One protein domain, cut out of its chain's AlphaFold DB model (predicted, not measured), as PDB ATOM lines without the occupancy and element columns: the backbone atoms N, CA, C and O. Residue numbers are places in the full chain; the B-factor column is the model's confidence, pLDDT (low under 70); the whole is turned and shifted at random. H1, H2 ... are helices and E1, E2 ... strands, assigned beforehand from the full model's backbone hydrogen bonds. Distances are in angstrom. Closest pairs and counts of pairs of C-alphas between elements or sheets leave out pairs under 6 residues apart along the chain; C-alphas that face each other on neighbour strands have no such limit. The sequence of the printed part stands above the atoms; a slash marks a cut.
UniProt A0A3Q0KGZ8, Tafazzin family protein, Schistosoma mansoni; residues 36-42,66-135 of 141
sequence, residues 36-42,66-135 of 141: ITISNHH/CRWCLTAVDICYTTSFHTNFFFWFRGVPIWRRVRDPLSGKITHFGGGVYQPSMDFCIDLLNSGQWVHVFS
ATOM      1  N   ILE A  36      46.718  15.633  42.036       95.82
ATOM      2  CA  ILE A  36      46.234  16.432  40.914       95.82
ATOM      3  C   ILE A  36      47.120  16.114  39.723       95.82
ATOM      4  O   ILE A  36      48.346  16.136  39.816       95.82
ATOM      5  N   THR A  37      46.493  15.821  38.592       94.03
ATOM      6  CA  THR A  37      47.201  15.641  37.322       94.03
ATOM      7  C   THR A  37      46.602  16.553  36.279       94.03
ATOM      8  O   THR A  37      45.390  16.760  36.265       94.03
ATOM      9  N   ILE A  38      47.453  17.077  35.408       93.43
ATOM     10  CA  ILE A  38      47.056  18.002  34.357       93.43
ATOM     11  C   ILE A  38      47.679  17.517  33.058       93.43
ATOM     12  O   ILE A  38      48.866  17.191  33.032       93.43
ATOM     13  N   SER A  39      46.898  17.472  31.986       91.02
ATOM     14  CA  SER A  39      47.436  17.277  30.643       91.02
ATOM     15  C   SER A  39      46.667  18.102  29.620       91.02
ATOM     16  O   SER A  39      45.580  18.621  29.879       91.02
ATOM     17  N   ASN A  40      47.254  18.238  28.435       88.93
ATOM     18  CA  ASN A  40      46.501  18.631  27.256       88.93
ATOM     19  C   ASN A  40      45.651  17.446  26.766       88.93
ATOM     20  O   ASN A  40      45.831  16.305  27.199       88.93
ATOM     21  N   HIS A  41      44.704  17.741  25.881       85.73
ATOM     22  CA  HIS A  41      43.937  16.741  25.151       85.73
ATOM     23  C   HIS A  41      43.362  17.355  23.873       85.73
ATOM     24  O   HIS A  41      43.255  18.578  23.751       85.73
ATOM     25  N   HIS A  42      42.986  16.487  22.946       84.04
ATOM     26  CA  HIS A  42      42.263  16.778  21.717       84.04
ATOM     27  C   HIS A  42      40.826  16.254  21.752       84.04
ATOM     28  O   HIS A  42      39.951  16.856  21.136       84.04
ATOM     29  N   CYS A  66      41.342   5.131  40.733       81.88
ATOM     30  CA  CYS A  66      40.694   5.718  39.570       81.88
ATOM     31  C   CYS A  66      40.476   7.215  39.798       81.88
ATOM     32  O   CYS A  66      39.845   7.634  40.768       81.88
ATOM     33  N   ARG A  67      40.988   8.020  38.872       90.95
ATOM     34  CA  ARG A  67      40.820   9.472  38.879       90.95
ATOM     35  C   ARG A  67      39.371   9.900  38.650       90.95
ATOM     36  O   ARG A  67      38.614   9.224  37.956       90.95
ATOM     37  N   TRP A  68      39.049  11.074  39.165       94.52
ATOM     38  CA  TRP A  68      37.918  11.893  38.747       94.52
ATOM     39  C   TRP A  68      38.377  12.865  37.667       94.52
ATOM     40  O   TRP A  68      39.497  13.364  37.743       94.52
ATOM     41  N   CYS A  69      37.553  13.129  36.659       94.38
ATOM     42  CA  CYS A  69      37.911  14.030  35.565       94.38
ATOM     43  C   CYS A  69      36.932  15.171  35.437       94.38
ATOM     44  O   CYS A  69      35.734  14.930  35.406       94.38
ATOM     45  N   LEU A  70      37.424  16.382  35.225       94.28
ATOM     46  CA  LEU A  70      36.571  17.489  34.813       94.28
ATOM     47  C   LEU A  70      36.120  17.275  33.359       94.28
ATOM     48  O   LEU A  70      36.951  17.098  32.467       94.28
ATOM     49  N   THR A  71      34.812  17.285  33.119       92.67
ATOM     50  CA  THR A  71      34.186  16.979  31.823       92.67
ATOM     51  C   THR A  71      33.176  18.065  31.459       92.67
ATOM     52  O   THR A  71      32.293  18.407  32.240       92.67
ATOM     53  N   ALA A  72      33.288  18.647  30.266       92.58
ATOM     54  CA  ALA A  72      32.449  19.780  29.876       92.58
ATOM     55  C   ALA A  72      30.978  19.372  29.680       92.58
ATOM     56  O   ALA A  72      30.692  18.455  28.909       92.58
ATOM     57  N   VAL A  73      30.046  20.079  30.329       92.38
ATOM     58  CA  VAL A  73      28.597  19.787  30.259       92.38
ATOM     59  C   VAL A  73      28.069  19.815  28.828       92.38
ATOM     60  O   VAL A  73      27.375  18.896  28.402       92.38
ATOM     61  N   ASP A  74      28.468  20.823  28.060       90.64
ATOM     62  CA  ASP A  74      27.995  21.051  26.695       90.64
ATOM     63  C   ASP A  74      28.516  20.029  25.668       90.64
ATOM     64  O   ASP A  74      28.042  20.011  24.536       90.64
ATOM     65  N   ILE A  75      29.455  19.157  26.057       89.34
ATOM     66  CA  ILE A  75      29.970  18.066  25.213       89.34
ATOM     67  C   ILE A  75      29.566  16.703  25.789       89.34
ATOM     68  O   ILE A  75      28.957  15.878  25.107       89.34
ATOM     69  N   CYS A  76      29.900  16.461  27.056       90.41
ATOM     70  CA  CYS A  76      29.811  15.151  27.696       90.41
ATOM     71  C   CYS A  76      28.413  14.830  28.252       90.41
ATOM     72  O   CYS A  76      28.130  13.673  28.534       90.41
ATOM     73  N   TYR A  77      27.527  15.815  28.415       91.83
ATOM     74  CA  TYR A  77      26.235  15.641  29.100       91.83
ATOM     75  C   TYR A  77      25.066  16.113  28.228       91.83
ATOM     76  O   TYR A  77      24.088  16.683  28.698       91.83
ATOM     77  N   THR A  78      25.180  15.868  26.923       91.28
ATOM     78  CA  THR A  78      24.212  16.301  25.902       91.28
ATOM     79  C   THR A  78      22.992  15.391  25.781       91.28
ATOM     80  O   THR A  78      21.950  15.814  25.291       91.28
ATOM     81  N   THR A  79      23.103  14.137  26.219       92.47
ATOM     82  CA  THR A  79      22.015  13.148  26.204       92.47
ATOM     83  C   THR A  79      21.998  12.367  27.514       92.47
ATOM     84  O   THR A  79      23.006  12.314  28.226       92.47
ATOM     85  N   SER A  80      20.883  11.704  27.832       92.39
ATOM     86  CA  SER A  80      20.800  10.834  29.015       92.39
ATOM     87  C   SER A  80      21.817   9.691  28.961       92.39
ATOM     88  O   SER A  80      22.391   9.334  29.990       92.39
ATOM     89  N   PHE A  81      22.090   9.144  27.772       92.22
ATOM     90  CA  PHE A  81      23.108   8.108  27.594       92.22
ATOM     91  C   PHE A  81      24.513   8.643  27.901       92.22
ATOM     92  O   PHE A  81      25.223   8.051  28.713       92.22
ATOM     93  N   HIS A  82      24.896   9.788  27.320       90.14
ATOM     94  CA  HIS A  82      26.199  10.406  27.586       90.14
ATOM     95  C   HIS A  82      26.351  10.802  29.059       90.14
ATOM     96  O   HIS A  82      27.377  10.520  29.669       90.14
ATOM     97  N   THR A  83      25.295  11.356  29.656       91.72
ATOM     98  CA  THR A  83      25.268  11.729  31.076       91.72
ATOM     99  C   THR A  83      25.574  10.539  31.970       91.72
ATOM    100  O   THR A  83      26.485  10.607  32.795       91.72
ATOM    101  N   ASN A  84      24.863   9.425  31.767       92.51
ATOM    102  CA  ASN A  84      25.133   8.193  32.498       92.51
ATOM    103  C   ASN A  84      26.570   7.733  32.250       92.51
ATOM    104  O   ASN A  84      27.309   7.506  33.202       92.51
ATOM    105  N   PHE A  85      26.987   7.643  30.987       91.63
ATOM    106  CA  PHE A  85      28.323   7.191  30.619       91.63
ATOM    107  C   PHE A  85      29.427   7.965  31.356       91.63
ATOM    108  O   PHE A  85      30.247   7.352  32.039       91.63
ATOM    109  N   PHE A  86      29.440   9.298  31.286       90.80
ATOM    110  CA  PHE A  86      30.482  10.088  31.943       90.80
ATOM    111  C   PHE A  86      30.365  10.068  33.467       90.80
ATOM    112  O   PHE A  86      31.394  10.010  34.135       90.80
ATOM    113  N   PHE A  87      29.156  10.028  34.030       90.44
ATOM    114  CA  PHE A  87      28.974   9.892  35.476       90.44
ATOM    115  C   PHE A  87      29.558   8.573  36.013       90.44
ATOM    116  O   PHE A  87      30.367   8.587  36.942       90.44
ATOM    117  N   TRP A  88      29.243   7.437  35.377       89.19
ATOM    118  CA  TRP A  88      29.759   6.115  35.764       89.19
ATOM    119  C   TRP A  88      31.288   6.026  35.709       89.19
ATOM    120  O   TRP A  88      31.899   5.283  36.479       89.19
ATOM    121  N   PHE A  89      31.922   6.800  34.826       88.23
ATOM    122  CA  PHE A  89      33.378   6.871  34.703       88.23
ATOM    123  C   PHE A  89      34.004   8.066  35.435       88.23
ATOM    124  O   PHE A  89      35.128   8.440  35.107       88.23
ATOM    125  N   ARG A  90      33.331   8.600  36.468       91.62
ATOM    126  CA  ARG A  90      33.851   9.647  37.374       91.62
ATOM    127  C   ARG A  90      34.110  10.994  36.691       91.62
ATOM    128  O   ARG A  90      35.001  11.746  37.087       91.62
ATOM    129  N   GLY A  91      33.319  11.300  35.670       93.80
ATOM    130  CA  GLY A  91      33.239  12.621  35.065       93.80
ATOM    131  C   GLY A  91      32.505  13.593  35.985       93.80
ATOM    132  O   GLY A  91      31.345  13.369  36.341       93.80
ATOM    133  N   VAL A  92      33.183  14.674  36.346       95.72
ATOM    134  CA  VAL A  92      32.661  15.808  37.095       95.72
ATOM    135  C   VAL A  92      32.212  16.876  36.091       95.72
ATOM    136  O   VAL A  92      33.061  17.440  35.394       95.72
ATOM    137  N   PRO A  93      30.905  17.177  36.000       95.28
ATOM    138  CA  PRO A  93      30.373  18.096  35.000       95.28
ATOM    139  C   PRO A  93      30.862  19.527  35.242       95.28
ATOM    140  O   PRO A  93      30.625  20.082  36.303       95.28
ATOM    141  N   ILE A  94      31.497  20.160  34.259       94.76
ATOM    142  CA  ILE A  94      31.955  21.554  34.335       94.76
ATOM    143  C   ILE A  94      31.172  22.427  33.360       94.76
ATOM    144  O   ILE A  94      31.165  22.193  32.146       94.76
ATOM    145  N   TRP A  95      30.567  23.491  33.887       94.16
ATOM    146  CA  TRP A  95      29.945  24.542  33.087       94.16
ATOM    147  C   TRP A  95      31.002  25.547  32.658       94.16
ATOM    148  O   TRP A  95      31.338  26.495  33.373       94.16
ATOM    149  N   ARG A  96      31.536  25.344  31.458       92.49
ATOM    150  CA  ARG A  96      32.469  26.278  30.830       92.49
ATOM    151  C   ARG A  96      31.741  27.348  30.018       92.49
ATOM    152  O   ARG A  96      30.526  27.301  29.804       92.49
ATOM    153  N   ARG A  97      32.514  28.330  29.560       93.32
ATOM    154  CA  ARG A  97      32.054  29.273  28.544       93.32
ATOM    155  C   ARG A  97      31.922  28.540  27.211       93.32
ATOM    156  O   ARG A  97      32.828  27.806  26.812       93.32
ATOM    157  N   VAL A  98      30.815  28.778  26.521       92.16
ATOM    158  CA  VAL A  98      30.539  28.222  25.195       92.16
ATOM    159  C   VAL A  98      30.290  29.375  24.234       92.16
ATOM    160  O   VAL A  98      29.630  30.359  24.581       92.16
ATOM    161  N   ARG A  99      30.869  29.270  23.038       93.73
ATOM    162  CA  ARG A  99      30.618  30.175  21.922       93.73
ATOM    163  C   ARG A  99      30.028  29.383  20.775       93.73
ATOM    164  O   ARG A  99      30.411  28.238  20.558       93.73
ATOM    165  N   ASP A 100      29.124  30.024  20.057       92.17
ATOM    166  CA  ASP A 100      28.678  29.546  18.762       92.17
ATOM    167  C   ASP A 100      29.877  29.512  17.790       92.17
ATOM    168  O   ASP A 100      30.554  30.538  17.656       92.17
ATOM    169  N   PRO A 101      30.177  28.374  17.136       89.29
ATOM    170  CA  PRO A 101      31.353  28.245  16.273       89.29
ATOM    171  C   PRO A 101      31.350  29.183  15.061       89.29
ATOM    172  O   PRO A 101      32.418  29.568  14.601       89.29
ATOM    173  N   LEU A 102      30.172  29.559  14.548       94.06
ATOM    174  CA  LEU A 102      30.049  30.373  13.334       94.06
ATOM    175  C   LEU A 102      30.121  31.875  13.634       94.06
ATOM    176  O   LEU A 102      30.866  32.610  12.995       94.06
ATOM    177  N   SER A 103      29.345  32.345  14.610       95.68
ATOM    178  CA  SER A 103      29.248  33.768  14.961       95.68
ATOM    179  C   SER A 103      30.240  34.209  16.039       95.68
ATOM    180  O   SER A 103      30.387  35.406  16.289       95.68
ATOM    181  N   GLY A 104      30.870  33.273  16.758       92.89
ATOM    182  CA  GLY A 104      31.728  33.561  17.913       92.89
ATOM    183  C   GLY A 104      30.981  34.125  19.133       92.89
ATOM    184  O   GLY A 104      31.602  34.440  20.162       92.89
ATOM    185  N   LYS A 105      29.650  34.257  19.056       95.62
ATOM    186  CA  LYS A 105      28.810  34.797  20.127       95.62
ATOM    187  C   LYS A 105      28.783  33.837  21.310       95.62
ATOM    188  O   LYS A 105      28.677  32.628  21.141       95.62
ATOM    189  N   ILE A 106      28.860  34.375  22.525       94.24
ATOM    190  CA  ILE A 106      28.717  33.577  23.749       94.24
ATOM    191  C   ILE A 106      27.282  33.049  23.823       94.24
ATOM    192  O   ILE A 106      26.340  33.839  23.869       94.24
ATOM    193  N   THR A 107      27.133  31.727  23.859       93.87
ATOM    194  CA  THR A 107      25.850  31.030  24.049       93.87
ATOM    195  C   THR A 107      25.654  30.599  25.498       93.87
ATOM    196  O   THR A 107      24.528  30.533  25.977       93.87
ATOM    197  N   HIS A 108      26.751  30.368  26.224       92.53
ATOM    198  CA  HIS A 108      26.736  30.033  27.641       92.53
ATOM    199  C   HIS A 108      27.900  30.732  28.351       92.53
ATOM    200  O   HIS A 108      29.055  30.613  27.931       92.53
ATOM    201  N   PHE A 109      27.623  31.470  29.429       92.75
ATOM    202  CA  PHE A 109      28.661  32.216  30.156       92.75
ATOM    203  C   PHE A 109      29.577  31.322  31.005       92.75
ATOM    204  O   PHE A 109      30.718  31.709  31.265       92.75
ATOM    205  N   GLY A 110      29.123  30.114  31.347       93.53
ATOM    206  CA  GLY A 110      29.821  29.207  32.259       93.53
ATOM    207  C   GLY A 110      29.665  29.615  33.723       93.53
ATOM    208  O   GLY A 110      29.120  30.672  34.021       93.53
ATOM    209  N   GLY A 111      30.162  28.770  34.627       91.34
ATOM    210  CA  GLY A 111      30.234  29.053  36.068       91.34
ATOM    211  C   GLY A 111      31.567  29.663  36.517       91.34
ATOM    212  O   GLY A 111      31.705  30.080  37.658       91.34
ATOM    213  N   GLY A 112      32.572  29.725  35.636       91.15
ATOM    214  CA  GLY A 112      33.929  30.127  36.026       91.15
ATOM    215  C   GLY A 112      34.572  29.118  36.984       91.15
ATOM    216  O   GLY A 112      34.202  27.949  36.998       91.15
ATOM    217  N   VAL A 113      35.561  29.545  37.767       91.74
ATOM    218  CA  VAL A 113      36.221  28.661  38.751       91.74
ATOM    219  C   VAL A 113      35.397  28.461  40.027       91.74
ATOM    220  O   VAL A 113      35.617  27.488  40.737       91.74
ATOM    221  N   TYR A 114      34.430  29.341  40.294       95.24
ATOM    222  CA  TYR A 114      33.540  29.270  41.453       95.24
ATOM    223  C   TYR A 114      32.214  28.627  41.044       95.24
ATOM    224  O   TYR A 114      31.239  29.311  40.739       95.24
ATOM    225  N   GLN A 115      32.202  27.298  40.980       95.81
ATOM    226  CA  GLN A 115      31.014  26.512  40.654       95.81
ATOM    227  C   GLN A 115      30.953  25.248  41.525       95.81
ATOM    228  O   GLN A 115      32.014  24.733  41.883       95.81
ATOM    229  N   PRO A 116      29.757  24.682  41.779       96.58
ATOM    230  CA  PRO A 116      29.590  23.534  42.679       96.58
ATOM    231  C   PRO A 116      30.472  22.328  42.332       96.58
ATOM    232  O   PRO A 116      30.933  21.595  43.197       96.58
ATOM    233  N   SER A 117      30.750  22.128  41.048       95.95
ATOM    234  CA  SER A 117      31.622  21.058  40.570       95.95
ATOM    235  C   SER A 117      33.083  21.222  40.990       95.95
ATOM    236  O   SER A 117      33.781  20.227  41.173       95.95
ATOM    237  N   MET A 118      33.552  22.463  41.147       96.75
ATOM    238  CA  MET A 118      34.887  22.745  41.673       96.75
ATOM    239  C   MET A 118      34.930  22.533  43.184       96.75
ATOM    240  O   MET A 118      35.894  21.939  43.657       96.75
ATOM    241  N   ASP A 119      33.873  22.905  43.909       97.67
ATOM    242  CA  ASP A 119      33.739  22.599  45.340       97.67
ATOM    243  C   ASP A 119      33.759  21.082  45.569       97.67
ATOM    244  O   ASP A 119      34.540  20.577  46.369       97.67
ATOM    245  N   PHE A 120      33.024  20.328  44.747       97.51
ATOM    246  CA  PHE A 120      33.076  18.868  44.762       97.51
ATOM    247  C   PHE A 120      34.487  18.327  44.480       97.51
ATOM    248  O   PHE A 120      34.937  17.389  45.133       97.51
ATOM    249  N   CYS A 121      35.227  18.918  43.535       97.23
ATOM    250  CA  CYS A 121      36.623  18.537  43.301       97.23
ATOM    251  C   CYS A 121      37.515  18.828  44.513       97.23
ATOM    252  O   CYS A 121      38.412  18.039  44.803       97.23
ATOM    253  N   ILE A 122      37.277  19.928  45.226       97.62
ATOM    254  CA  ILE A 122      37.993  20.259  46.460       97.62
ATOM    255  C   ILE A 122      37.678  19.222  47.545       97.62
ATOM    256  O   ILE A 122      38.607  18.716  48.169       97.62
ATOM    257  N   ASP A 123      36.420  18.814  47.710       97.75
ATOM    258  CA  ASP A 123      36.028  17.761  48.658       97.75
ATOM    259  C   ASP A 123      36.661  16.402  48.321       97.75
ATOM    260  O   ASP A 123      37.158  15.678  49.194       97.75
ATOM    261  N   LEU A 124      36.719  16.061  47.032       95.81
ATOM    262  CA  LEU A 124      37.445  14.887  46.552       95.81
ATOM    263  C   LEU A 124      38.934  14.969  46.922       95.81
ATOM    264  O   LEU A 124      39.505  13.998  47.418       95.81
ATOM    265  N   LEU A 125      39.577  16.118  46.727       96.73
ATOM    266  CA  LEU A 125      40.986  16.296  47.080       96.73
ATOM    267  C   LEU A 125      41.209  16.248  48.599       96.73
ATOM    268  O   LEU A 125      42.126  15.573  49.061       96.73
ATOM    269  N   ASN A 126      40.339  16.875  49.388       96.98
ATOM    270  CA  ASN A 126      40.397  16.838  50.851       96.98
ATOM    271  C   ASN A 126      40.236  15.413  51.407       96.98
ATOM    272  O   ASN A 126      40.805  15.086  52.445       96.98
ATOM    273  N   SER A 127      39.525  14.537  50.690       94.40
ATOM    274  CA  SER A 127      39.405  13.106  51.010       94.40
ATOM    275  C   SER A 127      40.520  12.232  50.408       94.40
ATOM    276  O   SER A 127      40.411  11.004  50.388       94.40
ATOM    277  N   GLY A 128      41.599  12.841  49.904       93.58
ATOM    278  CA  GLY A 128      42.751  12.135  49.347       93.58
ATOM    279  C   GLY A 128      42.479  11.467  47.998       93.58
ATOM    280  O   GLY A 128      43.198  10.547  47.612       93.58
ATOM    281  N   GLN A 129      41.446  11.874  47.258       94.57
ATOM    282  CA  GLN A 129      41.182  11.335  45.923       94.57
ATOM    283  C   GLN A 129      42.135  11.929  44.877       94.57
ATOM    284  O   GLN A 129      42.905  12.863  45.119       94.57
ATOM    285  N   TRP A 130      42.089  11.349  43.679       94.14
ATOM    286  CA  TRP A 130      42.832  11.819  42.520       94.14
ATOM    287  C   TRP A 130      41.893  12.554  41.559       94.14
ATOM    288  O   TRP A 130      40.924  11.966  41.081       94.14
ATOM    289  N   VAL A 131      42.196  13.818  41.253       95.47
ATOM    290  CA  VAL A 131      41.490  14.627  40.249       95.47
ATOM    291  C   VAL A 131      42.404  14.902  39.052       95.47
ATOM    292  O   VAL A 131      43.586  15.231  39.190       95.47
ATOM    293  N   HIS A 132      41.858  14.757  37.851       94.30
ATOM    294  CA  HIS A 132      42.510  15.070  36.591       94.30
ATOM    295  C   HIS A 132      41.814  16.234  35.900       94.30
ATOM    296  O   HIS A 132      40.587  16.272  35.788       94.30
ATOM    297  N   VAL A 133      42.624  17.180  35.443       93.20
ATOM    298  CA  VAL A 133      42.169  18.410  34.813       93.20
ATOM    299  C   VAL A 133      42.783  18.502  33.430       93.20
ATOM    300  O   VAL A 133      44.001  18.465  33.267       93.20
ATOM    301  N   PHE A 134      41.937  18.712  32.435       89.15
ATOM    302  CA  PHE A 134      42.389  19.167  31.138       89.15
ATOM    303  C   PHE A 134      42.334  20.691  31.102       89.15
ATOM    304  O   PHE A 134      41.261  21.277  31.216       89.15
ATOM    305  N   SER A 135      43.478  21.351  30.930       72.01
ATOM    306  CA  SER A 135      43.553  22.823  30.904       72.01
ATOM    307  C   SER A 135      42.994  23.459  29.618       72.01
ATOM    308  O   SER A 135      42.988  24.677  29.504       72.01
TER     309      SER A 135
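What this domain is: This is residues 36 to 42 and 66 to 135 of the 141 residues of the protein "Tafazzin family protein" of Schistosoma mansoni (UniProt A0A3Q0KGZ8). A small parallel sheet of four strands has H3 over one face and H2 over the opposite face, at the edge strand E3; between E3 and H3 the backbone folds back on itself in a long loop with E4, away from the sheet. The 77 printed residues run E1, E2, H1, H2, E3, E4, H3, E5, a mixed class; the sheet's order is E1, E5, E2, E3. The whole is only just compact, close to loose, with a radius of gyration of the C-alphas of 13.3 A, and elongated, spanning 43 by 27 by 23 A.

How they stand to each other: Start at E1, residues 36 to 39, parallel to E5, residues 130 to 134; N 37 and O 131 are 3.0 A apart. E2, residues 68 to 72, is parallel to E5, with N 132 and O 68 at 2.7 A, and to E3, residues 91 to 94, with N 92 and O 69 at 2.7 A. E2, H1 and H2, and E3 form a strand-helix-strand unit, parallel neighbour strands joined through helices, with a right-handed crossover. H1, residues 73 to 76, only grazes the sheet. H2, residues 80 to 88, and H3, residues 116 to 126, are on opposite faces. H3's height over the sheet is 9.0 A; its closest C-alphas to E3 are Ser 117 and Ile 94, 6.3 A apart. In H2 and H3 every O i to N i+4 pair is within hydrogen-bond range; H1 is too short for one. E4, residues 106 to 108, pairs with no named strand, but residues 98 to 99 pair with it, antiparallel.

Where its parts are: Find C-alpha 36 at (46.234, 16.432, 40.914), where E1 begins. H3 runs 15.1 A from C-alpha 116 at (29.590, 23.534, 42.679). E5, 13.6 A long, ends at C-alpha 134, (42.389, 19.167, 31.138); E2 measures 13.1 A and H2 12.2 A.

The domain as a whole: The farthest C-alphas, Ser 103 and Gly 128, are 42.8 A apart. Residues 43 to 65 are not printed; C-alphas 42 and 66 are 21.1 A apart across this cut. The link E3 to E4 is long. Mean pLDDT of the printed part is 92.7; no printed residue is under 70.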